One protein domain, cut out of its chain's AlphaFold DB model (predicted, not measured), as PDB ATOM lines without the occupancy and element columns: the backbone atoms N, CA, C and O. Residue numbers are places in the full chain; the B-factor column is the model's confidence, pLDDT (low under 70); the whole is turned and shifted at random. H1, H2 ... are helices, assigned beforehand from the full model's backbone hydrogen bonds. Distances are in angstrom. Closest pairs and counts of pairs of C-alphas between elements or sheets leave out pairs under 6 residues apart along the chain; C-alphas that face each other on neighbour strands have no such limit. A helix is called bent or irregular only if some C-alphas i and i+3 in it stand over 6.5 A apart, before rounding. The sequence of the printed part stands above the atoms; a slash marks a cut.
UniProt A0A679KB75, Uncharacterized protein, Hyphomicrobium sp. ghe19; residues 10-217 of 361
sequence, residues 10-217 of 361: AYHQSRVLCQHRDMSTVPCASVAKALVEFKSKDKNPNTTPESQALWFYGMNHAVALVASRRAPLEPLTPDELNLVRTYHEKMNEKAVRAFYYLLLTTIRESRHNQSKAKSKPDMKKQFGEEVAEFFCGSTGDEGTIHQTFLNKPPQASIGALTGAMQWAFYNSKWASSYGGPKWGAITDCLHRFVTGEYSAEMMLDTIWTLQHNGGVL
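Overview. This is residues 10 to 217 of the 361 residues of an uncharacterized protein of Hyphomicrobium sp. ghe19 (UniProt A0A679KB75). One long helix, H4, runs like a spine through an elongated, all-helix domain, with H3 folded back beside its first half and a cluster of shorter helices crossing or capping its last half. H8, H9 and H10 make a row of antiparallel neighbours across one side of H4, H2 and H7 lie on another side, and the hairpin of H5 and H6 sits beyond its last residues. The printed part has 208 residues with ten named helices, H1 to H10 in order along the chain, and no named strand. The whole is compact, with a radius of gyration of the C-alphas of 18.6 A, and spans 60 by 33 by 31 A.

Arrangement. H1, residues 10 to 13, only just touches H4, residues 78 to 110, with 3 pairs of C-alphas within 8 A; the closest are those of His 12 and Val 84, 7.5 A apart. H4 is the hub and touches six other helices; the packing of the helices is mostly crossed. H2, residues 28 to 41, is close to H4 but not clearly touching, with C-alphas 35 and 100 at 6.9 A. H3, residues 49 to 69, forms a helical hairpin with H4: the C-alphas of Met 59 and Tyr 87 are the closest, 5.8 A apart, and the lines stand at a steep tilt of 39 degrees, opposite ways. H5, residues 116 to 127, and H6, residues 129 to 137, are a helical hairpin at a shallow tilt of 23 degrees, with C-alphas 116 and 136 closest at 5.0 A. H7, residues 145 to 151, touches H2, about perpendicular at 89 degrees, where the C-alphas of Ala 32 and Leu 150 are closest at 4.9 A. H7 also touches H4, with C-alphas 146 and 108 closest at 5.7 A. H8, residues 158 to 171, touches H5, with C-alphas 160 and 127 closest at 5.3 A, and H6, with C-alphas 161 and 131 closest at 5.9 A. H8 and H9, residues 181 to 194, are a helical hairpin at a shallow tilt of 19 degrees, with 22 pairs of C-alphas within 8 A, the closest being Phe 169 and Gly 184 at 4.8 A. H9 and H10, residues 200 to 207, are another, at a shallow tilt of 10 degrees, with C-alphas 193 and 203 closest at 6.2 A. H10 touches H4 at a steep tilt of 54 degrees, the same way, with C-alphas 200 and 95 closest at 5.8 A. H3 stays apart from H5, H6, H7, H8 and H9. Each O i to N i+4 pair is within hydrogen-bond range in H2, H4, H6, H7, H8, H9 and H10, against 16 of 17 in H3 and 6 of 8 in H5; H1 is too short for such a pair.

Along the chain. H1 begins at C-alpha 10, (-26.979, -54.534, -53.142). H2 is 19.9 A long from first to last C-alpha, H3 30.5 A, H8 19.7 A and H9 19.0 A. H4, the longest, covers 47.7 A from C-alpha 78 at (-19.672, -65.996, -44.718) to C-alpha 110 at (-5.285, -20.800, -49.920). H5 is only just irregular: C-alphas 118 and 121 are 7.0 A apart. H10 ends at C-alpha 207, (-6.786, -38.473, -53.720). After it, residues 211 to 212 pair antiparallel with residues 215 to 216.

Size, cuts and confidence. The two C-alphas farthest apart are those of Thr 77 and Ala 117, at 60.4 A. The printed part has no cut. The link from H1 to H2, residues 14 to 27, is long. The mean pLDDT of the printed part is 95.1, and residues 139 to 143, between H6 and H7, are under 70.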
ATOM      1  N   ALA A  10     -26.049 -55.661 -53.038       97.69
ATOM      2  CA  ALA A  10     -26.979 -54.534 -53.142       97.69
ATOM      3  C   ALA A  10     -27.097 -53.747 -51.823       97.69
ATOM      4  O   ALA A  10     -26.982 -52.516 -51.811       97.69
ATOM      5  N   TYR A  11     -27.207 -54.448 -50.686       97.75
ATOM      6  CA  TYR A  11     -27.182 -53.808 -49.366       97.75
ATOM      7  C   TYR A  11     -25.879 -53.041 -49.124       97.75
ATOM      8  O   TYR A  11     -25.872 -51.959 -48.542       97.75
ATOM      9  N   HIS A  12     -24.751 -53.596 -49.557       97.38
ATOM     10  CA  HIS A  12     -23.442 -52.999 -49.341       97.38
ATOM     11  C   HIS A  12     -23.187 -51.793 -50.260       97.38
ATOM     12  O   HIS A  12     -22.766 -50.739 -49.783       97.38
ATOM     13  N   GLN A  13     -23.563 -51.882 -51.535       96.56
ATOM     14  CA  GLN A  13     -23.483 -50.794 -52.518       96.56
ATOM     15  C   GLN A  13     -24.398 -49.606 -52.180       96.56
ATOM     16  O   GLN A  13     -24.123 -48.468 -52.563       96.56
ATOM     17  N   SER A  14     -25.459 -49.830 -51.406       96.06
ATOM     18  CA  SER A  14     -26.343 -48.771 -50.905       96.06
ATOM     19  C   SER A  14     -25.835 -48.084 -49.622       96.06
ATOM     20  O   SER A  14     -26.455 -47.140 -49.121       96.06
ATOM     21  N   ARG A  15     -24.671 -48.487 -49.088       96.06
ATOM     22  CA  ARG A  15     -24.037 -47.838 -47.926       96.06
ATOM     23  C   ARG A  15     -23.308 -46.552 -48.307       96.06
ATOM     24  O   ARG A  15     -22.906 -46.333 -49.441       96.06
ATOM     25  N   VAL A  16     -23.057 -45.727 -47.288       94.81
ATOM     26  CA  VAL A  16     -22.493 -44.368 -47.405       94.81
ATOM     27  C   VAL A  16     -21.207 -44.258 -48.227       94.81
ATOM     28  O   VAL A  16     -20.982 -43.220 -48.830       94.81
ATOM     29  N   LEU A  17     -20.388 -45.312 -48.261       97.38
ATOM     30  CA  LEU A  17     -19.123 -45.325 -48.991       97.38
ATOM     31  C   LEU A  17     -19.323 -45.159 -50.506       97.38
ATOM     32  O   LEU A  17     -18.609 -44.387 -51.140       97.38
ATOM     33  N   CYS A  18     -20.310 -45.870 -51.054       97.31
ATOM     34  CA  CYS A  18     -20.571 -45.960 -52.491       97.31
ATOM     35  C   CYS A  18     -21.698 -45.017 -52.939       97.31
ATOM     36  O   CYS A  18     -21.907 -44.819 -54.131       97.31
ATOM     37  N   GLN A  19     -22.434 -44.427 -51.993       97.19
ATOM     38  CA  GLN A  19     -23.531 -43.511 -52.289       97.19
ATOM     39  C   GLN A  19     -23.041 -42.074 -52.465       97.19
ATOM     40  O   GLN A  19     -22.250 -41.561 -51.673       97.19
ATOM     41  N   HIS A  20     -23.602 -41.404 -53.465       97.75
ATOM     42  CA  HIS A  20     -23.492 -39.965 -53.658       97.75
ATOM     43  C   HIS A  20     -24.287 -39.246 -52.566       97.75
ATOM     44  O   HIS A  20     -25.479 -39.506 -52.382       97.75
ATOM     45  N   ARG A  21     -23.626 -38.381 -51.793       96.38
ATOM     46  CA  ARG A  21     -24.260 -37.648 -50.692       96.38
ATOM     47  C   ARG A  21     -23.827 -36.202 -50.699       96.38
ATOM     48  O   ARG A  21     -22.658 -35.907 -50.491       96.38
ATOM     49  N   ASP A  22     -24.796 -35.320 -50.875       98.25
ATOM     50  CA  ASP A  22     -24.576 -33.893 -50.725       98.25
ATOM     51  C   ASP A  22     -24.458 -33.541 -49.233       98.25
ATOM     52  O   ASP A  22     -25.384 -33.748 -48.444       98.25
ATOM     53  N   MET A  23     -23.292 -33.032 -48.843       98.12
ATOM     54  CA  MET A  23     -23.018 -32.481 -47.516       98.12
ATOM     55  C   MET A  23     -22.707 -30.979 -47.573       98.12
ATOM     56  O   MET A  23     -22.221 -30.409 -46.596       98.12
ATOM     57  N   SER A  24     -23.003 -30.312 -48.692       98.50
ATOM     58  CA  SER A  24     -22.699 -28.902 -48.949       98.50
ATOM     59  C   SER A  24     -23.360 -27.946 -47.962       98.50
ATOM     60  O   SER A  24     -22.850 -26.844 -47.756       98.50
ATOM     61  N   THR A  25     -24.447 -28.363 -47.311       98.50
ATOM     62  CA  THR A  25     -25.191 -27.588 -46.308       98.50
ATOM     63  C   THR A  25     -24.682 -27.783 -44.878       98.50
ATOM     64  O   THR A  25     -25.078 -27.031 -43.988       98.50
ATOM     65  N   VAL A  26     -23.776 -28.740 -44.630       98.62
ATOM     66  CA  VAL A  26     -23.249 -29.007 -43.281       98.62
ATOM     67  C   VAL A  26     -22.481 -27.779 -42.768       98.62
ATOM     68  O   VAL A  26     -21.579 -27.301 -43.461       98.62
ATOM     69  N   PRO A  27     -22.774 -27.262 -41.558       98.69
ATOM     70  CA  PRO A  27     -22.069 -26.103 -41.017       98.69
ATOM     71  C   PRO A  27     -20.572 -26.367 -40.820       98.69
ATOM     72  O   PRO A  27     -20.188 -27.392 -40.247       98.69
ATOM     73  N   CYS A  28     -19.723 -25.403 -41.188       98.56
ATOM     74  CA  CYS A  28     -18.274 -25.473 -40.967       98.56
ATOM     75  C   CYS A  28     -17.928 -25.742 -39.496       98.56
ATOM     76  O   CYS A  28     -17.020 -26.519 -39.216       98.56
ATOM     77  N   ALA A  29     -18.695 -25.178 -38.557       98.44
ATOM     78  CA  ALA A  29     -18.529 -25.426 -37.126       98.44
ATOM     79  C   ALA A  29     -18.686 -26.907 -36.736       98.44
ATOM     80  O   ALA A  29     -17.938 -27.409 -35.897       98.44
ATOM     81  N   SER A  30     -19.609 -27.629 -37.380       98.69
ATOM     82  CA  SER A  30     -19.794 -29.066 -37.139       98.69
ATOM     83  C   SER A  30     -18.613 -29.873 -37.678       98.69
ATOM     84  O   SER A  30     -18.113 -30.762 -36.992       98.69
ATOM     85  N   VAL A  31     -18.119 -29.520 -38.872       98.56
ATOM     86  CA  VAL A  31     -16.943 -30.157 -39.485       98.56
ATOM     87  C   VAL A  31     -15.682 -29.914 -38.652       98.56
ATOM     88  O   VAL A  31     -14.944 -30.855 -38.374       98.56
ATOM     89  N   ALA A  32     -15.454 -28.677 -38.207       98.44
ATOM     90  CA  ALA A  32     -14.327 -28.317 -37.351       98.44
ATOM     91  C   ALA A  32     -14.346 -29.106 -36.032       98.44
ATOM     92  O   ALA A  32     -13.337 -29.709 -35.665       98.44
ATOM     93  N   LYS A  33     -15.506 -29.185 -35.363       98.50
ATOM     94  CA  LYS A  33     -15.679 -29.983 -34.140       98.50
ATOM     95  C   LYS A  33     -15.370 -31.466 -34.374       98.50
ATOM     96  O   LYS A  33     -14.609 -32.052 -33.607       98.50
ATOM     97  N   ALA A  34     -15.917 -32.056 -35.437       98.56
ATOM     98  CA  ALA A  34     -15.686 -33.460 -35.778       98.56
ATOM     99  C   ALA A  34     -14.211 -33.746 -36.111       98.56
ATOM    100  O   ALA A  34     -13.688 -34.803 -35.761       98.56
ATOM    101  N   LEU A  35     -13.514 -32.792 -36.732       98.31
ATOM    102  CA  LEU A  35     -12.084 -32.884 -37.010       98.31
ATOM    103  C   LEU A  35     -11.233 -32.788 -35.735       98.31
ATOM    104  O   LEU A  35     -10.292 -33.563 -35.570       98.31
ATOM    105  N   VAL A  36     -11.562 -31.890 -34.802       98.00
ATOM    106  CA  VAL A  36     -10.894 -31.839 -33.487       98.00
ATOM    107  C   VAL A  36     -11.062 -33.169 -32.750       98.00
ATOM    108  O   VAL A  36     -10.080 -33.735 -32.265       98.00
ATOM    109  N   GLU A  37     -12.282 -33.708 -32.728       98.25
ATOM    110  CA  GLU A  37     -12.569 -35.004 -32.114       98.25
ATOM    111  C   GLU A  37     -11.791 -36.137 -32.793       98.25
ATOM    112  O   GLU A  37     -11.136 -36.923 -32.107       98.25
ATOM    113  N   PHE A  38     -11.783 -36.181 -34.128       97.88
ATOM    114  CA  PHE A  38     -11.002 -37.144 -34.902       97.88
ATOM    115  C   PHE A  38      -9.522 -37.101 -34.520       97.88
ATOM    116  O   PHE A  38      -8.962 -38.137 -34.174       97.88
ATOM    117  N   LYS A  39      -8.900 -35.914 -34.505       96.50
ATOM    118  CA  LYS A  39      -7.483 -35.764 -34.135       96.50
ATOM    119  C   LYS A  39      -7.212 -36.227 -32.704       96.50
ATOM    120  O   LYS A  39      -6.183 -36.844 -32.463       96.50
ATOM    121  N   SER A  40      -8.126 -35.961 -31.769       97.19
ATOM    122  CA  SER A  40      -7.977 -36.387 -30.369       97.19
ATOM    123  C   SER A  40      -8.093 -37.904 -30.175       97.19
ATOM    124  O   SER A  40      -7.498 -38.456 -29.253       97.19
ATOM    125  N   LYS A  41      -8.852 -38.579 -31.047       97.38
ATOM    126  CA  LYS A  41      -9.097 -40.028 -31.004       97.38
ATOM    127  C   LYS A  41      -8.211 -40.815 -31.971       97.38
ATOM    128  O   LYS A  41      -8.318 -42.042 -32.014       97.38
ATOM    129  N   ASP A  42      -7.367 -40.141 -32.752       96.94
ATOM    130  CA  ASP A  42      -6.521 -40.787 -33.746       96.94
ATOM    131  C   ASP A  42      -5.421 -41.606 -33.064       96.94
ATOM    132  O   ASP A  42      -4.408 -41.085 -32.602       96.94
ATOM    133  N   LYS A  43      -5.626 -42.923 -33.027       96.44
ATOM    134  CA  LYS A  43      -4.659 -43.880 -32.478       96.44
ATOM    135  C   LYS A  43      -3.429 -44.058 -33.370       96.44
ATOM    136  O   LYS A  43      -2.436 -44.612 -32.915       96.44
ATOM    137  N   ASN A  44      -3.490 -43.610 -34.626       95.56
ATOM    138  CA  ASN A  44      -2.446 -43.807 -35.628       95.56
ATOM    139  C   ASN A  44      -2.093 -42.474 -36.319       95.56
ATOM    140  O   ASN A  44      -2.293 -42.348 -37.535       95.56
ATOM    141  N   PRO A  45      -1.549 -41.479 -35.595       94.19
ATOM    142  CA  PRO A  45      -1.228 -40.164 -36.163       94.19
ATOM    143  C   PRO A  45      -0.162 -40.235 -37.268       94.19
ATOM    144  O   PRO A  45      -0.165 -39.423 -38.188       94.19
ATOM    145  N   ASN A  46       0.694 -41.259 -37.230       94.31
ATOM    146  CA  ASN A  46       1.754 -41.502 -38.213       94.31
ATOM    147  C   ASN A  46       1.298 -42.380 -39.389       94.31
ATOM    148  O   ASN A  46       2.117 -43.019 -40.045       94.31
ATOM    149  N   THR A  47      -0.010 -42.454 -39.649       96.75
ATOM    150  CA  THR A  47      -0.544 -43.182 -40.806       96.75
ATOM    151  C   THR A  47       0.078 -42.638 -42.093       96.75
ATOM    152  O   THR A  47      -0.026 -41.441 -42.368       96.75
ATOM    153  N   THR A  48       0.690 -43.508 -42.895       97.12
ATOM    154  CA  THR A  48       1.286 -43.118 -44.180       97.12
ATOM    155  C   THR A  48       0.273 -43.267 -45.325       97.12
ATOM    156  O   THR A  48      -0.621 -44.125 -45.250       97.12
ATOM    157  N   PRO A  49       0.359 -42.440 -46.381       97.31
ATOM    158  CA  PRO A  49      -0.519 -42.565 -47.544       97.31
ATOM    159  C   PRO A  49      -0.355 -43.909 -48.266       97.31
ATOM    160  O   PRO A  49      -1.342 -44.457 -48.741       97.31
ATOM    161  N   GLU A  50       0.848 -44.485 -48.288       98.06
ATOM    162  CA  GLU A  50       1.139 -45.782 -48.909       98.06
ATOM    163  C   GLU A  50       0.331 -46.907 -48.264       98.06
ATOM    164  O   GLU A  50      -0.324 -47.678 -48.960       98.06
ATOM    165  N   SER A  51       0.318 -46.966 -46.928       98.19
ATOM    166  CA  SER A  51      -0.439 -47.989 -46.205       98.19
ATOM    167  C   SER A  51      -1.941 -47.864 -46.480       98.19
ATOM    168  O   SER A  51      -2.632 -48.859 -46.701       98.19
ATOM    169  N   GLN A  52      -2.466 -46.634 -46.530       98.06
ATOM    170  CA  GLN A  52      -3.881 -46.404 -46.826       98.06
ATOM    171  C   GLN A  52      -4.234 -46.725 -48.286       98.06
ATOM    172  O   GLN A  52      -5.291 -47.313 -48.514       98.06
ATOM    173  N   ALA A  53      -3.357 -46.406 -49.241       98.31
ATOM    174  CA  ALA A  53      -3.533 -46.735 -50.653       98.31
ATOM    175  C   ALA A  53      -3.509 -48.253 -50.893       98.31
ATOM    176  O   ALA A  53      -4.375 -48.767 -51.596       98.31
ATOM    177  N   LEU A  54      -2.585 -48.991 -50.260       98.69
ATOM    178  CA  LEU A  54      -2.545 -50.459 -50.327       98.69
ATOM    179  C   LEU A  54      -3.828 -51.082 -49.780       98.69
ATOM    180  O   LEU A  54      -4.429 -51.932 -50.431       98.69
ATOM    181  N   TRP A  55      -4.289 -50.629 -48.614       98.56
ATOM    182  CA  TRP A  55      -5.564 -51.077 -48.062       98.56
ATOM    183  C   TRP A  55      -6.741 -50.774 -48.993       98.56
ATOM    184  O   TRP A  55      -7.604 -51.631 -49.171       98.56
ATOM    185  N   PHE A  56      -6.800 -49.560 -49.552       98.62
ATOM    186  CA  PHE A  56      -7.883 -49.156 -50.444       98.62
ATOM    187  C   PHE A  56      -7.910 -50.023 -51.696       98.62
ATOM    188  O   PHE A  56      -8.894 -50.720 -51.931       98.62
ATOM    189  N   TYR A  57      -6.816 -50.049 -52.453       98.69
ATOM    190  CA  TYR A  57      -6.769 -50.775 -53.712       98.69
ATOM    191  C   TYR A  57      -6.779 -52.295 -53.535       98.69
ATOM    192  O   TYR A  57      -7.369 -52.989 -54.357       98.69
ATOM    193  N   GLY A  58      -6.183 -52.825 -52.464       98.56
ATOM    194  CA  GLY A  58      -6.214 -54.256 -52.159       98.56
ATOM    195  C   GLY A  58      -7.627 -54.734 -51.844       98.56
ATOM    196  O   GLY A  58      -8.123 -55.674 -52.466       98.56
ATOM    197  N   MET A  59      -8.319 -54.045 -50.932       98.69
ATOM    198  CA  MET A  59      -9.686 -54.422 -50.572       98.69
ATOM    199  C   MET A  59     -10.692 -54.114 -51.688       98.69
ATOM    200  O   MET A  59     -11.593 -54.918 -51.908       98.69
ATOM    201  N   ASN A  60     -10.538 -53.004 -52.423       98.56
ATOM    202  CA  ASN A  60     -11.376 -52.701 -53.590       98.56
ATOM    203  C   ASN A  60     -11.219 -53.778 -54.677       98.56
ATOM    204  O   ASN A  60     -12.226 -54.278 -55.173       98.56
ATOM    205  N   HIS A  61      -9.988 -54.223 -54.966       98.56
ATOM    206  CA  HIS A  61      -9.753 -55.345 -55.876       98.56
ATOM    207  C   HIS A  61     -10.463 -56.612 -55.384       98.56
ATOM    208  O   HIS A  61     -11.183 -57.254 -56.145       98.56
ATOM    209  N   ALA A  62     -10.301 -56.974 -54.109       98.44
ATOM    210  CA  ALA A  62     -10.914 -58.185 -53.573       98.44
ATOM    211  C   ALA A  62     -12.457 -58.138 -53.609       98.44
ATOM    212  O   ALA A  62     -13.091 -59.127 -53.973       98.44
ATOM    213  N   VAL A  63     -13.072 -56.987 -53.316       98.44
ATOM    214  CA  VAL A  63     -14.527 -56.797 -53.463       98.44
ATOM    215  C   VAL A  63     -14.956 -56.853 -54.930       98.44
ATOM    216  O   VAL A  63     -15.997 -57.435 -55.227       98.44
ATOM    217  N   ALA A  64     -14.163 -56.315 -55.859       98.44
ATOM    218  CA  ALA A  64     -14.445 -56.420 -57.289       98.44
ATOM    219  C   ALA A  64     -14.431 -57.881 -57.773       98.44
ATOM    220  O   ALA A  64     -15.278 -58.265 -58.582       98.44
ATOM    221  N   LEU A  65     -13.540 -58.723 -57.232       98.31
ATOM    222  CA  LEU A  65     -13.541 -60.162 -57.515       98.31
ATOM    223  C   LEU A  65     -14.826 -60.835 -57.016       98.31
ATOM    224  O   LEU A  65     -15.449 -61.573 -57.780       98.31
ATOM    225  N   VAL A  66     -15.286 -60.524 -55.797       98.50
ATOM    226  CA  VAL A  66     -16.593 -60.995 -55.291       98.50
ATOM    227  C   VAL A  66     -17.723 -60.543 -56.224       98.50
ATOM    228  O   VAL A  66     -18.525 -61.362 -56.670       98.50
ATOM    229  N   ALA A  67     -17.756 -59.256 -56.580       98.25
ATOM    230  CA  ALA A  67     -18.788 -58.676 -57.437       98.25
ATOM    231  C   ALA A  67     -18.806 -59.255 -58.858       98.25
ATOM    232  O   ALA A  67     -19.860 -59.311 -59.480       98.25
ATOM    233  N   SER A  68     -17.667 -59.733 -59.366       97.94
ATOM    234  CA  SER A  68     -17.611 -60.397 -60.673       97.94
ATOM    235  C   SER A  68     -18.211 -61.808 -60.683       97.94
ATOM    236  O   SER A  68     -18.500 -62.333 -61.756       97.94
ATOM    237  N   ARG A  69     -18.403 -62.428 -59.507       97.81
ATOM    238  CA  ARG A  69     -18.947 -63.791 -59.358       97.81
ATOM    239  C   ARG A  69     -20.364 -63.844 -58.790       97.81
ATOM    240  O   ARG A  69     -20.945 -64.923 -58.777       97.81
ATOM    241  N   ARG A  70     -20.899 -62.723 -58.303       97.75
ATOM    242  CA  ARG A  70     -22.185 -62.663 -57.598       97.75
ATOM    243  C   ARG A  70     -23.130 -61.674 -58.256       97.75
ATOM    244  O   ARG A  70     -22.735 -60.556 -58.582       97.75
ATOM    245  N   ALA A  71     -24.399 -62.048 -58.388       98.19
ATOM    246  CA  ALA A  71     -25.433 -61.073 -58.726       98.19
ATOM    247  C   ALA A  71     -25.706 -60.131 -57.529       98.19
ATOM    248  O   ALA A  71     -25.509 -60.532 -56.380       98.19
ATOM    249  N   PRO A  72     -26.211 -58.897 -57.739       97.88
ATOM    250  CA  PRO A  72     -26.378 -57.924 -56.653       97.88
ATOM    251  C   PRO A  72     -27.209 -58.409 -55.453       97.88
ATOM    252  O   PRO A  72     -26.881 -58.077 -54.318       97.88
ATOM    253  N   LEU A  73     -28.260 -59.198 -55.698       97.88
ATOM    254  CA  LEU A  73     -29.161 -59.741 -54.668       97.88
ATOM    255  C   LEU A  73     -28.825 -61.184 -54.260       97.88
ATOM    256  O   LEU A  73     -29.529 -61.770 -53.439       97.88
ATOM    257  N   GLU A  74     -27.778 -61.772 -54.836       98.31
ATOM    258  CA  GLU A  74     -27.335 -63.108 -54.462       98.31
ATOM    259  C   GLU A  74     -26.714 -63.077 -53.054       98.31
ATOM    260  O   GLU A  74     -25.884 -62.204 -52.772       98.31
ATOM    261  N   PRO A  75     -27.101 -63.998 -52.153       98.38
ATOM    262  CA  PRO A  75     -26.469 -64.115 -50.846       98.38
ATOM    263  C   PRO A  75     -24.965 -64.399 -50.949       98.38
ATOM    264  O   PRO A  75     -24.542 -65.351 -51.603       98.38
ATOM    265  N   LEU A  76     -24.170 -63.605 -50.239       98.56
ATOM    266  CA  LEU A  76     -22.734 -63.797 -50.058       98.56
ATOM    267  C   LEU A  76     -22.455 -64.958 -49.097       98.56
ATOM    268  O   LEU A  76     -23.182 -65.152 -48.115       98.56
ATOM    269  N   THR A  77     -21.364 -65.693 -49.333       98.12
ATOM    270  CA  THR A  77     -20.856 -66.654 -48.338       98.12
ATOM    271  C   THR A  77     -20.380 -65.925 -47.072       98.12
ATOM    272  O   THR A  77     -20.146 -64.713 -47.109       98.12
ATOM    273  N   PRO A  78     -20.202 -66.622 -45.931       97.88
ATOM    274  CA  PRO A  78     -19.672 -65.996 -44.718       97.88
ATOM    275  C   PRO A  78     -18.337 -65.259 -44.926       97.88
ATOM    276  O   PRO A  78     -18.188 -64.139 -44.435       97.88
ATOM    277  N   ASP A  79     -17.411 -65.835 -45.698       97.69
ATOM    278  CA  ASP A  79     -16.091 -65.242 -45.958       97.69
ATOM    279  C   ASP A  79     -16.177 -64.027 -46.890       97.69
ATOM    280  O   ASP A  79     -15.586 -62.980 -46.611       97.69
ATOM    281  N   GLU A  80     -16.982 -64.116 -47.955       98.31
ATOM    282  CA  GLU A  80     -17.253 -62.992 -48.860       98.31
ATOM    283  C   GLU A  80     -17.918 -61.832 -48.106       98.31
ATOM    284  O   GLU A  80     -17.512 -60.674 -48.235       98.31
ATOM    285  N   LEU A  81     -18.911 -62.135 -47.266       98.25
ATOM    286  CA  LEU A  81     -19.600 -61.146 -46.444       98.25
ATOM    287  C   LEU A  81     -18.646 -60.482 -45.447       98.25
ATOM    288  O   LEU A  81     -18.715 -59.267 -45.252       98.25
ATOM    289  N   ASN A  82     -17.753 -61.251 -44.820       98.00
ATOM    290  CA  ASN A  82     -16.737 -60.713 -43.922       98.00
ATOM    291  C   ASN A  82     -15.783 -59.756 -44.655       98.00
ATOM    292  O   ASN A  82     -15.511 -58.653 -44.170       98.00
ATOM    293  N   LEU A  83     -15.337 -60.135 -45.857       98.25
ATOM    294  CA  LEU A  83     -14.491 -59.297 -46.703       98.25
ATOM    295  C   LEU A  83     -15.188 -57.978 -47.064       98.25
ATOM    296  O   LEU A  83     -14.630 -56.901 -46.843       98.25
ATOM    297  N   VAL A  84     -16.429 -58.042 -47.557       98.50
ATOM    298  CA  VAL A  84     -17.209 -56.860 -47.961       98.50
ATOM    299  C   VAL A  84     -17.534 -55.965 -46.756       98.50
ATOM    300  O   VAL A  84     -17.435 -54.737 -46.839       98.50
ATOM    301  N   ARG A  85     -17.874 -56.539 -45.595       98.25
ATOM    302  CA  ARG A  85     -18.089 -55.769 -44.355       98.25
ATOM    303  C   ARG A  85     -16.836 -55.014 -43.943       98.25
ATOM    304  O   ARG A  85     -16.932 -53.812 -43.679       98.25
ATOM    305  N   THR A  86     -15.694 -55.697 -43.947       98.31
ATOM    306  CA  THR A  86     -14.410 -55.105 -43.569       98.31
ATOM    307  C   THR A  86     -13.999 -54.004 -44.535       98.31
ATOM    308  O   THR A  86     -13.566 -52.941 -44.093       98.31
ATOM    309  N   TYR A  87     -14.205 -54.206 -45.841       98.50
ATOM    310  CA  TYR A  87     -13.989 -53.171 -46.849       98.50
ATOM    311  C   TYR A  87     -14.746 -51.887 -46.490       98.50
ATOM    312  O   TYR A  87     -14.134 -50.834 -46.330       98.50
ATOM    313  N   HIS A  88     -16.058 -51.971 -46.258       98.19
ATOM    314  CA  HIS A  88     -16.844 -50.786 -45.915       98.19
ATOM    315  C   HIS A  88     -16.454 -50.151 -44.578       98.19
ATOM    316  O   HIS A  88     -16.454 -48.927 -44.470       98.19
ATOM    317  N   GLU A  89     -16.169 -50.950 -43.550       97.56
ATOM    318  CA  GLU A  89     -15.729 -50.431 -42.252       97.56
ATOM    319  C   GLU A  89     -14.427 -49.645 -42.405       97.56
ATOM    320  O   GLU A  89     -14.378 -48.455 -42.090       97.56
ATOM    321  N   LYS A  90     -13.397 -50.285 -42.968       97.81
ATOM    322  CA  LYS A  90     -12.074 -49.681 -43.087       97.81
ATOM    323  C   LYS A  90     -12.078 -48.510 -44.047       97.81
ATOM    324  O   LYS A  90     -11.513 -47.478 -43.702       97.81
ATOM    325  N   MET A  91     -12.727 -48.606 -45.207       98.12
ATOM    326  CA  MET A  91     -12.725 -47.510 -46.181       98.12
ATOM    327  C   MET A  91     -13.469 -46.272 -45.693       98.12
ATOM    328  O   MET A  91     -13.037 -45.169 -46.010       98.12
ATOM    329  N   ASN A  92     -14.507 -46.408 -44.864       97.69
ATOM    330  CA  ASN A  92     -15.131 -45.239 -44.243       97.69
ATOM    331  C   ASN A  92     -14.138 -44.477 -43.350       97.69
ATOM    332  O   ASN A  92     -14.047 -43.254 -43.448       97.69
ATOM    333  N   GLU A  93     -13.352 -45.180 -42.527       97.12
ATOM    334  CA  GLU A  93     -12.311 -44.550 -41.700       97.12
ATOM    335  C   GLU A  93     -11.279 -43.810 -42.568       97.12
ATOM    336  O   GLU A  93     -10.904 -42.671 -42.269       97.12
ATOM    337  N   LYS A  94     -10.854 -44.427 -43.681       98.06
ATOM    338  CA  LYS A  94      -9.890 -43.811 -44.611       98.06
ATOM    339  C   LYS A  94     -10.477 -42.597 -45.313       98.06
ATOM    340  O   LYS A  94      -9.789 -41.587 -45.430       98.06
ATOM    341  N   ALA A  95     -11.734 -42.677 -45.751       98.38
ATOM    342  CA  ALA A  95     -12.427 -41.588 -46.430       98.38
ATOM    343  C   ALA A  95     -12.539 -40.362 -45.523       98.38
ATOM    344  O   ALA A  95     -12.247 -39.252 -45.957       98.38
ATOM    345  N   VAL A  96     -12.867 -40.559 -44.241       98.25
ATOM    346  CA  VAL A  96     -12.908 -39.473 -43.251       98.25
ATOM    347  C   VAL A  96     -11.535 -38.811 -43.103       98.25
ATOM    348  O   VAL A  96     -11.432 -37.585 -43.190       98.25
ATOM    349  N   ARG A  97     -10.458 -39.597 -42.951       98.38
ATOM    350  CA  ARG A  97      -9.087 -39.057 -42.880       98.38
ATOM    351  C   ARG A  97      -8.700 -38.312 -44.166       98.38
ATOM    352  O   ARG A  97      -8.128 -37.227 -44.084       98.38
ATOM    353  N   ALA A  98      -9.025 -38.859 -45.338       98.31
ATOM    354  CA  ALA A  98      -8.754 -38.255 -46.643       98.31
ATOM    355  C   ALA A  98      -9.499 -36.925 -46.842       98.31
ATOM    356  O   ALA A  98      -8.884 -35.938 -47.243       98.31
ATOM    357  N   PHE A  99     -10.784 -36.866 -46.477       98.62
ATOM    358  CA  PHE A  99     -11.578 -35.636 -46.481       98.62
ATOM    359  C   PHE A  99     -10.934 -34.551 -45.610       98.62
ATOM    360  O   PHE A  99     -10.699 -33.434 -46.072       98.62
ATOM    361  N   TYR A 100     -10.579 -34.885 -44.365       98.50
ATOM    362  CA  TYR A 100      -9.918 -33.942 -43.464       98.50
ATOM    363  C   TYR A 100      -8.550 -33.499 -43.971       98.50
ATOM    364  O   TYR A 100      -8.186 -32.332 -43.820       98.50
ATOM    365  N   TYR A 101      -7.799 -34.406 -44.592       97.94
ATOM    366  CA  TYR A 101      -6.518 -34.074 -45.191       97.94
ATOM    367  C   TYR A 101      -6.662 -33.069 -46.333       97.94
ATOM    368  O   TYR A 101      -5.961 -32.053 -46.334       97.94
ATOM    369  N   LEU A 102      -7.584 -33.322 -47.266       98.25
ATOM    370  CA  LEU A 102      -7.887 -32.412 -48.367       98.25
ATOM    371  C   LEU A 102      -8.312 -31.046 -47.834       98.25
ATOM    372  O   LEU A 102      -7.697 -30.049 -48.194       98.25
ATOM    373  N   LEU A 103      -9.280 -31.011 -46.911       98.12
ATOM    374  CA  LEU A 103      -9.797 -29.775 -46.326       98.12
ATOM    375  C   LEU A 103      -8.698 -28.934 -45.664       98.12
ATOM    376  O   LEU A 103      -8.556 -27.749 -45.961       98.12
ATOM    377  N   LEU A 104      -7.901 -29.540 -44.779       96.25
ATOM    378  CA  LEU A 104      -6.824 -28.830 -44.085       96.25
ATOM    379  C   LEU A 104      -5.768 -28.324 -45.065       96.25
ATOM    380  O   LEU A 104      -5.312 -27.187 -44.938       96.25
ATOM    381  N   THR A 105      -5.407 -29.145 -46.053       95.00
ATOM    382  CA  THR A 105      -4.368 -28.808 -47.025       95.00
ATOM    383  C   THR A 105      -4.817 -27.682 -47.955       95.00
ATOM    384  O   THR A 105      -4.060 -26.733 -48.158       95.00
ATOM    385  N   THR A 106      -6.046 -27.720 -48.478       95.50
ATOM    386  CA  THR A 106      -6.568 -26.658 -49.353       95.50
ATOM    387  C   THR A 106      -6.758 -25.349 -48.593       95.50
ATOM    388  O   THR A 106      -6.381 -24.297 -49.110       95.50
ATOM    389  N   ILE A 107      -7.241 -25.396 -47.341       94.88
ATOM    390  CA  ILE A 107      -7.298 -24.213 -46.466       94.88
ATOM    391  C   ILE A 107      -5.891 -23.644 -46.303       94.88
ATOM    392  O   ILE A 107      -5.665 -22.464 -46.574       94.88
ATOM    393  N   ARG A 108      -4.930 -24.492 -45.924       92.50
ATOM    394  CA  ARG A 108      -3.533 -24.109 -45.724       92.50
ATOM    395  C   ARG A 108      -2.941 -23.430 -46.955       92.50
ATOM    396  O   ARG A 108      -2.305 -22.390 -46.815       92.50
ATOM    397  N   GLU A 109      -3.159 -23.970 -48.142       92.69
ATOM    398  CA  GLU A 109      -2.558 -23.443 -49.371       92.69
ATOM    399  C   GLU A 109      -3.262 -22.188 -49.887       92.69
ATOM    400  O   GLU A 109      -2.634 -21.334 -50.519       92.69
ATOM    401  N   SER A 110      -4.533 -21.994 -49.532       92.19
ATOM    402  CA  SER A 110      -5.285 -20.800 -49.920       92.19
ATOM    403  C   SER A 110      -4.704 -19.491 -49.357       92.19
ATOM    404  O   SER A 110      -4.852 -18.424 -49.962       92.19
ATOM    405  N   ARG A 111      -3.930 -19.567 -48.261       90.62
ATOM    406  CA  ARG A 111      -3.228 -18.418 -47.663       90.62
ATOM    407  C   ARG A 111      -2.296 -17.698 -48.640       90.62
ATOM    408  O   ARG A 111      -2.036 -16.512 -48.438       90.62
ATOM    409  N   HIS A 112      -1.804 -18.395 -49.668       91.81
ATOM    410  CA  HIS A 112      -0.856 -17.873 -50.654       91.81
ATOM    411  C   HIS A 112      -1.510 -17.011 -51.749       91.81
ATOM    412  O   HIS A 112      -0.815 -16.542 -52.653       91.81
ATOM    413  N   ASN A 113      -2.825 -16.773 -51.682       92.69
ATOM    414  CA  ASN A 113      -3.512 -15.860 -52.592       92.69
ATOM    415  C   ASN A 113      -2.951 -14.433 -52.439       92.69
ATOM    416  O   ASN A 113      -3.036 -13.832 -51.368       92.69
ATOM    417  N   GLN A 114      -2.401 -13.875 -53.520       93.44
ATOM    418  CA  GLN A 114      -1.794 -12.535 -53.553       93.44
ATOM    419  C   GLN A 114      -2.802 -11.421 -53.862       93.44
ATOM    420  O   GLN A 114      -2.469 -10.241 -53.835       93.44
ATOM    421  N   SER A 115      -4.039 -11.784 -54.188       93.12
ATOM    422  CA  SER A 115      -5.096 -10.874 -54.633       93.12
ATOM    423  C   SER A 115      -6.320 -10.894 -53.719       93.12
ATOM    424  O   SER A 115      -7.430 -10.642 -54.182       93.12
ATOM    425  N   LYS A 116      -6.137 -11.177 -52.422       90.88
ATOM    426  CA  LYS A 116      -7.231 -11.284 -51.437       90.88
ATOM    427  C   LYS A 116      -8.139 -10.054 -51.435       90.88
ATOM    428  O   LYS A 116      -9.342 -10.201 -51.597       90.88
ATOM    429  N   ALA A 117      -7.571  -8.848 -51.352       92.25
ATOM    430  CA  ALA A 117      -8.347  -7.603 -51.359       92.25
ATOM    431  C   ALA A 117      -9.182  -7.429 -52.641       92.25
ATOM    432  O   ALA A 117     -10.343  -7.042 -52.571       92.25
ATOM    433  N   LYS A 118      -8.611  -7.779 -53.804       94.25
ATOM    434  CA  LYS A 118      -9.305  -7.729 -55.099       94.25
ATOM    435  C   LYS A 118     -10.382  -8.813 -55.226       94.25
ATOM    436  O   LYS A 118     -11.408  -8.563 -55.835       94.25
ATOM    437  N   SER A 119     -10.145  -9.996 -54.660       93.69
ATOM    438  CA  SER A 119     -11.041 -11.158 -54.767       93.69
ATOM    439  C   SER A 119     -12.196 -11.116 -53.756       93.69
ATOM    440  O   SER A 119     -13.234 -11.729 -53.990       93.69
ATOM    441  N   LYS A 120     -12.037 -10.388 -52.637       95.19
ATOM    442  CA  LYS A 120     -13.017 -10.330 -51.538       95.19
ATOM    443  C   LYS A 120     -14.430  -9.919 -51.992       95.19
ATOM    444  O   LYS A 120     -15.367 -10.580 -51.548       95.19
ATOM    445  N   PRO A 121     -14.638  -8.893 -52.845       97.00
ATOM    446  CA  PRO A 121     -15.984  -8.502 -53.276       97.00
ATOM    447  C   PRO A 121     -16.717  -9.613 -54.039       97.00
ATOM    448  O   PRO A 121     -17.872  -9.907 -53.727       97.00
ATOM    449  N   ASP A 122     -16.036 -10.277 -54.976       96.75
ATOM    450  CA  ASP A 122     -16.616 -11.371 -55.765       96.75
ATOM    451  C   ASP A 122     -16.913 -12.592 -54.892       96.75
ATOM    452  O   ASP A 122     -17.978 -13.200 -55.017       96.75
ATOM    453  N   MET A 123     -16.015 -12.908 -53.954       96.38
ATOM    454  CA  MET A 123     -16.238 -13.966 -52.968       96.38
ATOM    455  C   MET A 123     -17.425 -13.664 -52.061       96.38
ATOM    456  O   MET A 123     -18.263 -14.536 -51.858       96.38
ATOM    457  N   LYS A 124     -17.531 -12.434 -51.544       97.62
ATOM    458  CA  LYS A 124     -18.650 -12.016 -50.689       97.62
ATOM    459  C   LYS A 124     -19.974 -12.154 -51.435       97.62
ATOM    460  O   LYS A 124     -20.942 -12.649 -50.866       97.62
ATOM    461  N   LYS A 125     -20.004 -11.756 -52.710       97.75
ATOM    462  CA  LYS A 125     -21.187 -11.868 -53.569       97.75
ATOM    463  C   LYS A 125     -21.602 -13.324 -53.819       97.75
ATOM    464  O   LYS A 125     -22.795 -13.598 -53.835       97.75
ATOM    465  N   GLN A 126     -20.648 -14.228 -54.045       97.62
ATOM    466  CA  GLN A 126     -20.935 -15.618 -54.428       97.62
ATOM    467  C   GLN A 126     -21.126 -16.565 -53.238       97.62
ATOM    468  O   GLN A 126     -21.973 -17.451 -53.293       97.62
ATOM    469  N   PHE A 127     -20.344 -16.393 -52.172       97.81
ATOM    470  CA  PHE A 127     -20.226 -17.363 -51.076       97.81
ATOM    471  C   PHE A 127     -20.578 -16.780 -49.700       97.81
ATOM    472  O   PHE A 127     -20.561 -17.503 -48.706       97.81
ATOM    473  N   GLY A 128     -20.912 -15.489 -49.636       97.69
ATOM    474  CA  GLY A 128     -21.294 -14.798 -48.408       97.69
ATOM    475  C   GLY A 128     -20.134 -14.108 -47.688       97.69
ATOM    476  O   GLY A 128     -18.953 -14.366 -47.930       97.69
ATOM    477  N   GLU A 129     -20.495 -13.190 -46.788       97.69
ATOM    478  CA  GLU A 129     -19.558 -12.352 -46.032       97.69
ATOM    479  C   GLU A 129     -18.619 -13.177 -45.154       97.69
ATOM    480  O   GLU A 129     -17.406 -13.064 -45.299       97.69
ATOM    481  N   GLU A 130     -19.166 -14.083 -44.346       97.25
ATOM    482  CA  GLU A 130     -18.413 -14.942 -43.422       97.25
ATOM    483  C   GLU A 130     -17.308 -15.750 -44.123       97.25
ATOM    484  O   GLU A 130     -16.182 -15.849 -43.631       97.25
ATOM    485  N   VAL A 131     -17.597 -16.299 -45.310       96.56
ATOM    486  CA  VAL A 131     -16.613 -17.058 -46.099       96.56
ATOM    487  C   VAL A 131     -15.537 -16.136 -46.659       96.56
ATOM    488  O   VAL A 131     -14.348 -16.448 -46.565       96.56
ATOM    489  N   ALA A 132     -15.932 -14.992 -47.225       95.56
ATOM    490  CA  ALA A 132     -14.995 -14.023 -47.780       95.56
ATOM    491  C   ALA A 132     -14.073 -13.439 -46.699       95.56
ATOM    492  O   ALA A 132     -12.882 -13.243 -46.937       95.56
ATOM    493  N   GLU A 133     -14.596 -13.178 -45.502       94.50
ATOM    494  CA  GLU A 133     -13.815 -12.704 -44.363       94.50
ATOM    495  C   GLU A 133     -12.852 -13.758 -43.840       94.50
ATOM    496  O   GLU A 133     -11.673 -13.452 -43.664       94.50
ATOM    497  N   PHE A 134     -13.304 -14.999 -43.670       93.06
ATOM    498  CA  PHE A 134     -12.427 -16.095 -43.270       93.06
ATOM    499  C   PHE A 134     -11.292 -16.308 -44.282       93.06
ATOM    500  O   PHE A 134     -10.113 -16.329 -43.917       93.06
ATOM    501  N   PHE A 135     -11.625 -16.402 -45.571       88.31
ATOM    502  CA  PHE A 135     -10.653 -16.668 -46.627       88.31
ATOM    503  C   PHE A 135      -9.665 -15.505 -46.813       88.31
ATOM    504  O   PHE A 135      -8.445 -15.697 -46.824       88.31
ATOM    505  N   CYS A 136     -10.164 -14.272 -46.955       87.81
ATOM    506  CA  CYS A 136      -9.321 -13.109 -47.233       87.81
ATOM    507  C   CYS A 136      -8.633 -12.547 -45.982       87.81
ATOM    508  O   CYS A 136      -7.586 -11.915 -46.115       87.81
ATOM    509  N   GLY A 137      -9.194 -12.771 -44.792       84.88
ATOM    510  CA  GLY A 137      -8.617 -12.362 -43.509       84.88
ATOM    511  C   GLY A 137      -7.523 -13.301 -43.005       84.88
ATOM    512  O   GLY A 137      -6.801 -12.967 -42.070       84.88
ATOM    513  N   SER A 138      -7.354 -14.462 -43.637       76.25
ATOM    514  CA  SER A 138      -6.320 -15.418 -43.267       76.25
ATOM    515  C   SER A 138      -4.922 -14.925 -43.666       76.25
ATOM    516  O   SER A 138      -4.426 -15.206 -44.760       76.25
ATOM    517  N   THR A 139      -4.271 -14.176 -42.778       66.88
ATOM    518  CA  THR A 139      -2.851 -13.802 -42.845       66.88
ATOM    519  C   THR A 139      -2.120 -14.534 -41.728       66.88
ATOM    520  O   THR A 139      -2.229 -14.158 -40.566       66.88
ATOM    521  N   GLY A 140      -1.427 -15.618 -42.057       63.50
ATOM    522  CA  GLY A 140      -0.759 -16.445 -41.061       63.50
ATOM    523  C   GLY A 140       0.400 -17.222 -41.663       63.50
ATOM    524  O   GLY A 140       0.450 -17.448 -42.876       63.50
ATOM    525  N   ASP A 141       1.329 -17.592 -40.792       69.44
ATOM    526  CA  ASP A 141       2.436 -18.496 -41.078       69.44
ATOM    527  C   ASP A 141       1.949 -19.925 -41.404       69.44
ATOM    528  O   ASP A 141       0.754 -20.224 -41.522       69.44
ATOM    529  N   GLU A 142       2.900 -20.838 -41.596       64.81
ATOM    530  CA  GLU A 142       2.614 -22.187 -42.063       64.81
ATOM    531  C   GLU A 142       1.662 -22.980 -41.144       64.81
ATOM    532  O   GLU A 142       0.875 -23.805 -41.634       64.81
ATOM    533  N   GLY A 143       1.710 -22.692 -39.837       65.50
ATOM    534  CA  GLY A 143       1.045 -23.443 -38.776       65.50
ATOM    535  C   GLY A 143      -0.319 -22.908 -38.335       65.50
ATOM    536  O   GLY A 143      -1.069 -23.643 -37.699       65.50
ATOM    537  N   THR A 144      -0.684 -21.668 -38.671       75.81
ATOM    538  CA  THR A 144      -1.811 -20.982 -38.003       75.81
ATOM    539  C   THR A 144      -3.152 -21.067 -38.731       75.81
ATOM    540  O   THR A 144      -4.175 -21.274 -38.088       75.81
ATOM    541  N   ILE A 145      -3.198 -20.976 -40.064       83.56
ATOM    542  CA  ILE A 145      -4.481 -20.839 -40.791       83.56
ATOM    543  C   ILE A 145      -5.438 -22.030 -40.614       83.56
ATOM    544  O   ILE A 145      -6.644 -21.860 -40.440       83.56
ATOM    545  N   HIS A 146      -4.913 -23.252 -40.628       85.06
ATOM    546  CA  HIS A 146      -5.738 -24.441 -40.454       85.06
ATOM    547  C   HIS A 146      -6.211 -24.579 -38.996       85.06
ATOM    548  O   HIS A 146      -7.285 -25.119 -38.757       85.06
ATOM    549  N   GLN A 147      -5.463 -24.033 -38.031       90.75
ATOM    550  CA  GLN A 147      -5.898 -23.918 -36.637       90.75
ATOM    551  C   GLN A 147      -6.982 -22.851 -36.474       90.75
ATOM    552  O   GLN A 147      -7.918 -23.050 -35.705       90.75
ATOM    553  N   THR A 148      -6.927 -21.761 -37.246       92.25
ATOM    554  CA  THR A 148      -8.009 -20.767 -37.292       92.25
ATOM    555  C   THR A 148      -9.330 -21.411 -37.695       92.25
ATOM    556  O   THR A 148     -10.335 -21.143 -37.049       92.25
ATOM    557  N   PHE A 149      -9.341 -22.313 -38.685       95.00
ATOM    558  CA  PHE A 149     -10.551 -23.072 -39.026       95.00
ATOM    559  C   PHE A 149     -11.076 -23.904 -37.847       95.00
ATOM    560  O   PHE A 149     -12.279 -23.934 -37.608       95.00
ATOM    561  N   LEU A 150     -10.188 -24.570 -37.104       95.19
ATOM    562  CA  LEU A 150     -10.582 -25.420 -35.977       95.19
ATOM    563  C   LEU A 150     -11.115 -24.610 -34.788       95.19
ATOM    564  O   LEU A 150     -12.068 -25.036 -34.141       95.19
ATOM    565  N   ASN A 151     -10.524 -23.445 -34.520       95.00
ATOM    566  CA  ASN A 151     -10.859 -22.611 -33.363       95.00
ATOM    567  C   ASN A 151     -12.006 -21.631 -33.643       95.00
ATOM    568  O   ASN A 151     -12.822 -21.356 -32.767       95.00
ATOM    569  N   LYS A 152     -12.050 -21.075 -34.856       95.19
ATOM    570  CA  LYS A 152     -13.009 -20.058 -35.292       95.19
ATOM    571  C   LYS A 152     -13.446 -20.328 -36.743       95.19
ATOM    572  O   LYS A 152     -13.091 -19.568 -37.648       95.19
ATOM    573  N   PRO A 153     -14.191 -21.421 -36.986       96.69
ATOM    574  CA  PRO A 153     -14.732 -21.710 -38.309       96.69
ATOM    575  C   PRO A 153     -15.704 -20.597 -38.745       96.69
ATOM    576  O   PRO A 153     -16.393 -20.033 -37.889       96.69
ATOM    577  N   PRO A 154     -15.796 -20.284 -40.052       96.88
ATOM    578  CA  PRO A 154     -16.764 -19.303 -40.545       96.88
ATOM    579  C   PRO A 154     -18.198 -19.766 -40.264       96.88
ATOM    580  O   PRO A 154     -18.481 -20.969 -40.305       96.88
ATOM    581  N   GLN A 155     -19.117 -18.821 -40.041       97.94
ATOM    582  CA  GLN A 155     -20.554 -19.107 -39.917       97.94
ATOM    583  C   GLN A 155     -21.173 -19.357 -41.298       97.94
ATOM    584  O   GLN A 155     -21.988 -18.595 -41.807       97.94
ATOM    585  N   ALA A 156     -20.728 -20.436 -41.935       98.06
ATOM    586  CA  ALA A 156     -21.100 -20.821 -43.284       98.06
ATOM    587  C   ALA A 156     -21.159 -22.345 -43.421       98.06
ATOM    588  O   ALA A 156     -20.682 -23.093 -42.560       98.06
ATOM    589  N   SER A 157     -21.714 -22.816 -44.532       98.62
ATOM    590  CA  SER A 157     -21.686 -24.233 -44.870       98.62
ATOM    591  C   SER A 157     -20.337 -24.653 -45.464       98.62
ATOM    592  O   SER A 157     -19.600 -23.843 -46.037       98.62
ATOM    593  N   ILE A 158     -20.000 -25.937 -45.348       98.62
ATOM    594  CA  ILE A 158     -18.765 -26.494 -45.912       98.62
ATOM    595  C   ILE A 158     -18.760 -26.436 -47.449       98.62
ATOM    596  O   ILE A 158     -17.700 -26.283 -48.057       98.62
ATOM    597  N   GLY A 159     -19.937 -26.475 -48.082       98.50
ATOM    598  CA  GLY A 159     -20.093 -26.259 -49.520       98.50
ATOM    599  C   GLY A 159     -19.674 -24.855 -49.943       98.50
ATOM    600  O   GLY A 159     -18.878 -24.717 -50.869       98.50
ATOM    601  N   ALA A 160     -20.119 -23.820 -49.223       98.44
ATOM    602  CA  ALA A 160     -19.737 -22.438 -49.514       98.44
ATOM    603  C   ALA A 160     -18.228 -22.206 -49.320       98.44
ATOM    604  O   ALA A 160     -17.586 -21.584 -50.164       98.44
ATOM    605  N   LEU A 161     -17.639 -22.760 -48.252       98.12
ATOM    606  CA  LEU A 161     -16.197 -22.652 -48.002       98.12
ATOM    607  C   LEU A 161     -15.363 -23.358 -49.086       98.12
ATOM    608  O   LEU A 161     -14.415 -22.775 -49.611       98.12
ATOM    609  N   THR A 162     -15.701 -24.605 -49.427       98.25
ATOM    610  CA  THR A 162     -14.961 -25.369 -50.449       98.25
ATOM    611  C   THR A 162     -15.142 -24.792 -51.850       98.25
ATOM    612  O   THR A 162     -14.155 -24.693 -52.577       98.25
ATOM    613  N   GLY A 163     -16.341 -24.307 -52.184       98.31
ATOM    614  CA  GLY A 163     -16.607 -23.591 -53.434       98.31
ATOM    615  C   GLY A 163     -15.815 -22.284 -53.542       98.31
ATOM    616  O   GLY A 163     -15.213 -22.011 -54.578       98.31
ATOM    617  N   ALA A 164     -15.705 -21.515 -52.452       97.75
ATOM    618  CA  ALA A 164     -14.876 -20.311 -52.433       97.75
ATOM    619  C   ALA A 164     -13.386 -20.620 -52.640       97.75
ATOM    620  O   ALA A 164     -12.719 -19.913 -53.396       97.75
ATOM    621  N   MET A 165     -12.860 -21.680 -52.010       96.94
ATOM    622  CA  MET A 165     -11.474 -22.117 -52.223       96.94
ATOM    623  C   MET A 165     -11.236 -22.543 -53.673       96.94
ATOM    624  O   MET A 165     -10.267 -22.093 -54.286       96.94
ATOM    625  N   GLN A 166     -12.135 -23.359 -54.228       97.88
ATOM    626  CA  GLN A 166     -12.081 -23.808 -55.618       97.88
ATOM    627  C   GLN A 166     -12.054 -22.602 -56.562       97.88
ATOM    628  O   GLN A 166     -11.116 -22.442 -57.345       97.88
ATOM    629  N   TRP A 167     -13.029 -21.699 -56.423       97.94
ATOM    630  CA  TRP A 167     -13.112 -20.481 -57.221       97.94
ATOM    631  C   TRP A 167     -11.834 -19.646 -57.110       97.94
ATOM    632  O   TRP A 167     -11.293 -19.220 -58.131       97.94
ATOM    633  N   ALA A 168     -11.292 -19.461 -55.903       96.25
ATOM    634  CA  ALA A 168     -10.062 -18.700 -55.702       96.25
ATOM    635  C   ALA A 168      -8.890 -19.290 -56.491       96.25
ATOM    636  O   ALA A 168      -8.145 -18.557 -57.145       96.25
ATOM    637  N   PHE A 169      -8.696 -20.611 -56.424       96.56
ATOM    638  CA  PHE A 169      -7.558 -21.265 -57.073       96.56
ATOM    639  C   PHE A 169      -7.560 -21.084 -58.593       96.56
ATOM    640  O   PHE A 169      -6.484 -20.988 -59.184       96.56
ATOM    641  N   TYR A 170      -8.733 -20.929 -59.209       97.31
ATOM    642  CA  TYR A 170      -8.857 -20.654 -60.641       97.31
ATOM    643  C   TYR A 170      -8.881 -19.165 -61.009       97.31
ATOM    644  O   TYR A 170      -8.464 -18.823 -62.113       97.31
ATOM    645  N   ASN A 171      -9.338 -18.279 -60.118       96.25
ATOM    646  CA  ASN A 171      -9.655 -16.886 -60.477       96.25
ATOM    647  C   ASN A 171      -8.764 -15.827 -59.806       96.25
ATOM    648  O   ASN A 171      -8.798 -14.654 -60.182       96.25
ATOM    649  N   SER A 172      -7.955 -16.205 -58.818       95.38
ATOM    650  CA  SER A 172      -7.066 -15.284 -58.105       95.38
ATOM    651  C   SER A 172      -5.627 -15.287 -58.637       95.38
ATOM    652  O   SER A 172      -5.206 -16.159 -59.395       95.38
ATOM    653  N   LYS A 173      -4.838 -14.296 -58.206       95.25
ATOM    654  CA  LYS A 173      -3.389 -14.229 -58.430       95.25
ATOM    655  C   LYS A 173      -2.640 -15.031 -57.366       95.25
ATOM    656  O   LYS A 173      -2.879 -14.862 -56.168       95.25
ATOM    657  N   TRP A 174      -1.674 -15.825 -57.814       93.94
ATOM    658  CA  TRP A 174      -0.886 -16.726 -56.978       93.94
ATOM    659  C   TRP A 174       0.616 -16.535 -57.194       93.94
ATOM    660  O   TRP A 174       1.050 -16.056 -58.243       93.94
ATOM    661  N   ALA A 175       1.411 -16.908 -56.193       86.06
ATOM    662  CA  ALA A 175       2.863 -16.981 -56.327       86.06
ATOM    663  C   ALA A 175       3.272 -18.168 -57.226       86.06
ATOM    664  O   ALA A 175       2.561 -19.164 -57.294       86.06
ATOM    665  N   SER A 176       4.438 -18.092 -57.877       78.81
ATOM    666  CA  SER A 176       4.880 -19.046 -58.916       78.81
ATOM    667  C   SER A 176       4.880 -20.527 -58.505       78.81
ATOM    668  O   SER A 176       4.704 -21.388 -59.365       78.81
ATOM    669  N   SER A 177       5.035 -20.829 -57.212       81.56
ATOM    670  CA  SER A 177       5.103 -22.201 -56.678       81.56
ATOM    671  C   SER A 177       3.951 -22.574 -55.735       81.56
ATOM    672  O   SER A 177       3.999 -23.641 -55.119       81.56
ATOM    673  N   TYR A 178       2.916 -21.737 -55.613       87.69
ATOM    674  CA  TYR A 178       1.826 -21.916 -54.646       87.69
ATOM    675  C   TYR A 178       0.463 -21.673 -55.291       87.69
ATOM    676  O   TYR A 178       0.349 -20.848 -56.187       87.69
ATOM    677  N   GLY A 179      -0.582 -22.353 -54.813       90.19
ATOM    678  CA  GLY A 179      -1.947 -22.184 -55.321       90.19
ATOM    679  C   GLY A 179      -2.110 -22.372 -56.839       90.19
ATOM    680  O   GLY A 179      -1.422 -23.178 -57.470       90.19
ATOM    681  N   GLY A 180      -3.056 -21.639 -57.426       94.25
ATOM    682  CA  GLY A 180      -3.361 -21.700 -58.854       94.25
ATOM    683  C   GLY A 180      -4.116 -22.964 -59.292       94.25
ATOM    684  O   GLY A 180      -4.517 -23.780 -58.457       94.25
ATOM    685  N   PRO A 181      -4.277 -23.170 -60.614       95.00
ATOM    686  CA  PRO A 181      -5.131 -24.224 -61.169       95.00
ATOM    687  C   PRO A 181      -4.799 -25.654 -60.718       95.00
ATOM    688  O   PRO A 181      -5.693 -26.490 -60.649       95.00
ATOM    689  N   LYS A 182      -3.539 -25.956 -60.363       93.94
ATOM    690  CA  LYS A 182      -3.168 -27.281 -59.826       93.94
ATOM    691  C   LYS A 182      -3.775 -27.536 -58.442       93.94
ATOM    692  O   LYS A 182      -4.257 -28.632 -58.182       93.94
ATOM    693  N   TRP A 183      -3.791 -26.522 -57.575       95.56
ATOM    694  CA  TRP A 183      -4.519 -26.581 -56.303       95.56
ATOM    695  C   TRP A 183      -6.033 -26.493 -56.502       95.56
ATOM    696  O   TRP A 183      -6.780 -27.078 -55.719       95.56
ATOM    697  N   GLY A 184      -6.473 -25.846 -57.585       96.56
ATOM    698  CA  GLY A 184      -7.846 -25.918 -58.076       96.56
ATOM    699  C   GLY A 184      -8.281 -27.365 -58.287       96.56
ATOM    700  O   GLY A 184      -9.217 -27.794 -57.633       96.56
ATOM    701  N   ALA A 185      -7.515 -28.158 -59.043       96.56
ATOM    702  CA  ALA A 185      -7.846 -29.560 -59.321       96.56
ATOM    703  C   ALA A 185      -7.881 -30.445 -58.056       96.56
ATOM    704  O   ALA A 185      -8.693 -31.361 -57.944       96.56
ATOM    705  N   ILE A 186      -7.024 -30.160 -57.071       97.56
ATOM    706  CA  ILE A 186      -7.084 -30.816 -55.753       97.56
ATOM    707  C   ILE A 186      -8.372 -30.429 -55.018       97.56
ATOM    708  O   ILE A 186      -9.034 -31.276 -54.416       97.56
ATOM    709  N   THR A 187      -8.739 -29.151 -55.081       97.94
ATOM    710  CA  THR A 187      -9.956 -28.631 -54.453       97.94
ATOM    711  C   THR A 187     -11.214 -29.092 -55.186       97.94
ATOM    712  O   THR A 187     -12.229 -29.282 -54.527       97.94
ATOM    713  N   ASP A 188     -11.156 -29.366 -56.492       98.50
ATOM    714  CA  ASP A 188     -12.243 -29.992 -57.249       98.50
ATOM    715  C   ASP A 188     -12.589 -31.351 -56.645       98.50
ATOM    716  O   ASP A 188     -13.753 -31.613 -56.380       98.50
ATOM    717  N   CYS A 189     -11.596 -32.200 -56.358       98.50
ATOM    718  CA  CYS A 189     -11.836 -33.492 -55.708       98.50
ATOM    719  C   CYS A 189     -12.582 -33.326 -54.371       98.50
ATOM    720  O   CYS A 189     -13.594 -33.986 -54.132       98.50
ATOM    721  N   LEU A 190     -12.125 -32.391 -53.528       98.69
ATOM    722  CA  LEU A 190     -12.776 -32.074 -52.254       98.69
ATOM    723  C   LEU A 190     -14.203 -31.543 -52.448       98.69
ATOM    724  O   LEU A 190     -15.126 -31.997 -51.775       98.69
ATOM    725  N   HIS A 191     -14.387 -30.569 -53.338       98.69
ATOM    726  CA  HIS A 191     -15.668 -29.908 -53.541       98.69
ATOM    727  C   HIS A 191     -16.694 -30.858 -54.162       98.69
ATOM    728  O   HIS A 191     -17.815 -30.918 -53.673       98.69
ATOM    729  N   ARG A 192     -16.293 -31.671 -55.150       98.69
ATOM    730  CA  ARG A 192     -17.137 -32.701 -55.777       98.69
ATOM    731  C   ARG A 192     -17.594 -33.748 -54.768       98.69
ATOM    732  O   ARG A 192     -18.736 -34.186 -54.829       98.69
ATOM    733  N   PHE A 193     -16.755 -34.122 -53.801       98.69
ATOM    734  CA  PHE A 193     -17.203 -34.957 -52.682       98.69
ATOM    735  C   PHE A 193     -18.213 -34.223 -51.792       98.69
ATOM    736  O   PHE A 193     -19.270 -34.763 -51.480       98.69
ATOM    737  N   VAL A 194     -17.929 -32.970 -51.423       98.75
ATOM    738  CA  VAL A 194     -18.811 -32.170 -50.559       98.75
ATOM    739  C   VAL A 194     -20.192 -31.931 -51.178       98.75
ATOM    740  O   VAL A 194     -21.182 -31.973 -50.453       98.75
ATOM    741  N   THR A 195     -20.281 -31.702 -52.487       98.56
ATOM    742  CA  THR A 195     -21.548 -31.500 -53.211       98.56
ATOM    743  C   THR A 195     -22.239 -32.808 -53.603       98.56
ATOM    744  O   THR A 195     -23.310 -32.785 -54.202       98.56
ATOM    745  N   GLY A 196     -21.647 -33.959 -53.268       98.31
ATOM    746  CA  GLY A 196     -22.191 -35.279 -53.571       98.31
ATOM    747  C   GLY A 196     -21.970 -35.757 -55.004       98.31
ATOM    748  O   GLY A 196     -22.426 -36.843 -55.349       98.31
ATOM    749  N   GLU A 197     -21.246 -35.014 -55.841       98.38
ATOM    750  CA  GLU A 197     -20.854 -35.493 -57.170       98.38
ATOM    751  C   GLU A 197     -19.922 -36.711 -57.073       98.38
ATOM    752  O   GLU A 197     -20.034 -37.641 -57.868       98.38
ATOM    753  N   TYR A 198     -19.049 -36.753 -56.068       98.56
ATOM    754  CA  TYR A 198     -18.244 -37.926 -55.729       98.56
ATOM    755  C   TYR A 198     -18.828 -38.660 -54.526       98.56
ATOM    756  O   TYR A 198     -19.173 -38.050 -53.514       98.56
ATOM    757  N   SER A 199     -18.863 -39.990 -54.604       98.62
ATOM    758  CA  SER A 199     -18.971 -40.826 -53.411       98.62
ATOM    759  C   SER A 199     -17.670 -40.761 -52.596       98.62
ATOM    760  O   SER A 199     -16.623 -40.306 -53.073       98.62
ATOM    761  N   ALA A 200     -17.708 -41.247 -51.355       98.50
ATOM    762  CA  ALA A 200     -16.504 -41.350 -50.531       98.50
ATOM    763  C   ALA A 200     -15.448 -42.274 -51.169       98.50
ATOM    764  O   ALA A 200     -14.253 -41.995 -51.079       98.50
ATOM    765  N   GLU A 201     -15.884 -43.336 -51.851       98.44
ATOM    766  CA  GLU A 201     -15.012 -44.233 -52.612       98.44
ATOM    767  C   GLU A 201     -14.316 -43.519 -53.780       98.44
ATOM    768  O   GLU A 201     -13.105 -43.647 -53.936       98.44
ATOM    769  N   MET A 202     -15.042 -42.706 -54.556       98.62
ATOM    770  CA  MET A 202     -14.467 -41.953 -55.682       98.62
ATOM    771  C   MET A 202     -13.456 -40.896 -55.220       98.62
ATOM    772  O   MET A 202     -12.413 -40.706 -55.854       98.62
ATOM    773  N   MET A 203     -13.736 -40.216 -54.102       98.56
ATOM    774  CA  MET A 203     -12.780 -39.292 -53.484       98.56
ATOM    775  C   MET A 203     -11.510 -40.030 -53.045       98.56
ATOM    776  O   MET A 203     -10.404 -39.543 -53.292       98.56
ATOM    777  N   LEU A 204     -11.663 -41.200 -52.411       97.56
ATOM    778  CA  LEU A 204     -10.537 -42.040 -52.013       97.56
ATOM    779  C   LEU A 204      -9.720 -42.513 -53.209       97.56
ATOM    780  O   LEU A 204      -8.505 -42.456 -53.140       97.56
ATOM    781  N   ASP A 205     -10.335 -42.938 -54.306       97.88
ATOM    782  CA  ASP A 205      -9.570 -43.318 -55.494       97.88
ATOM    783  C   ASP A 205      -8.784 -42.127 -56.065       97.88
ATOM    784  O   ASP A 205      -7.591 -42.211 -56.363       97.88
ATOM    785  N   THR A 206      -9.434 -40.963 -56.127       97.56
ATOM    786  CA  THR A 206      -8.843 -39.766 -56.727       97.56
ATOM    787  C   THR A 206      -7.657 -39.239 -55.912       97.56
ATOM    788  O   THR A 206      -6.626 -38.891 -56.494       97.56
ATOM    789  N   ILE A 207      -7.764 -39.173 -54.575       97.19
ATOM    790  CA  ILE A 207      -6.786 -38.473 -53.720       97.19
ATOM    791  C   ILE A 207      -5.358 -39.012 -53.860       97.19
ATOM    792  O   ILE A 207      -4.408 -38.231 -53.816       97.19
ATOM    793  N   TRP A 208      -5.189 -40.320 -54.075       95.81
ATOM    794  CA  TRP A 208      -3.865 -40.943 -54.156       95.81
ATOM    795  C   TRP A 208      -3.060 -40.472 -55.369       95.81
ATOM    796  O   TRP A 208      -1.832 -40.451 -55.321       95.81
ATOM    797  N   THR A 209      -3.740 -40.047 -56.436       94.12
ATOM    798  CA  THR A 209      -3.112 -39.594 -57.688       94.12
ATOM    799  C   THR A 209      -2.895 -38.082 -57.756       94.12
ATOM    800  O   THR A 209      -2.228 -37.595 -58.672       94.12
ATOM    801  N   LEU A 210      -3.427 -37.326 -56.790       94.75
ATOM    802  CA  LEU A 210      -3.331 -35.871 -56.778       94.75
ATOM    803  C   LEU A 210      -1.889 -35.399 -56.555       94.75
ATOM    804  O   LEU A 210      -1.160 -35.875 -55.682       94.75
ATOM    805  N   GLN A 211      -1.487 -34.400 -57.338       88.50
ATOM    806  CA  GLN A 211      -0.155 -33.800 -57.295       88.50
ATOM    807  C   GLN A 211      -0.254 -32.278 -57.378       88.50
ATOM    808  O   GLN A 211      -1.113 -31.734 -58.071       88.50
ATOM    809  N   HIS A 212       0.678 -31.580 -56.730       84.19
ATOM    810  CA  HIS A 212       0.821 -30.132 -56.846       84.19
ATOM    811  C   HIS A 212       2.237 -29.794 -57.321       84.19
ATOM    812  O   HIS A 212       3.214 -30.288 -56.776       84.19
ATOM    813  N   ASN A 213       2.380 -28.938 -58.337       76.69
ATOM    814  CA  ASN A 213       3.685 -28.421 -58.796       76.69
ATOM    815  C   ASN A 213       4.795 -29.483 -59.003       76.69
ATOM    816  O   ASN A 213       5.967 -29.183 -58.824       76.69
ATOM    817  N   GLY A 214       4.425 -30.709 -59.406       71.19
ATOM    818  CA  GLY A 214       5.358 -31.831 -59.614       71.19
ATOM    819  C   GLY A 214       5.707 -32.630 -58.348       71.19
ATOM    820  O   GLY A 214       6.404 -33.638 -58.440       71.19
ATOM    821  N   GLY A 215       5.211 -32.207 -57.182       78.75
ATOM    822  CA  GLY A 215       5.311 -32.908 -55.907       78.75
ATOM    823  C   GLY A 215       4.040 -33.681 -55.550       78.75
ATOM    824  O   GLY A 215       2.942 -33.390 -56.029       78.75
ATOM    825  N   VAL A 216       4.208 -34.676 -54.681       85.50
ATOM    826  CA  VAL A 216       3.106 -35.438 -54.083       85.50
ATOM    827  C   VAL A 216       2.275 -34.548 -53.160       85.50
ATOM    828  O   VAL A 216       2.819 -33.688 -52.466       85.50
ATOM    829  N   LEU A 217       0.956 -34.759 -53.138       93.81
ATOM    830  CA  LEU A 217       0.050 -34.033 -52.245       93.81
ATOM    831  C   LEU A 217       0.404 -34.252 -50.760       93.81
ATOM    832  O   LEU A 217       0.320 -33.322 -49.964       93.81
TER     833      LEU A 217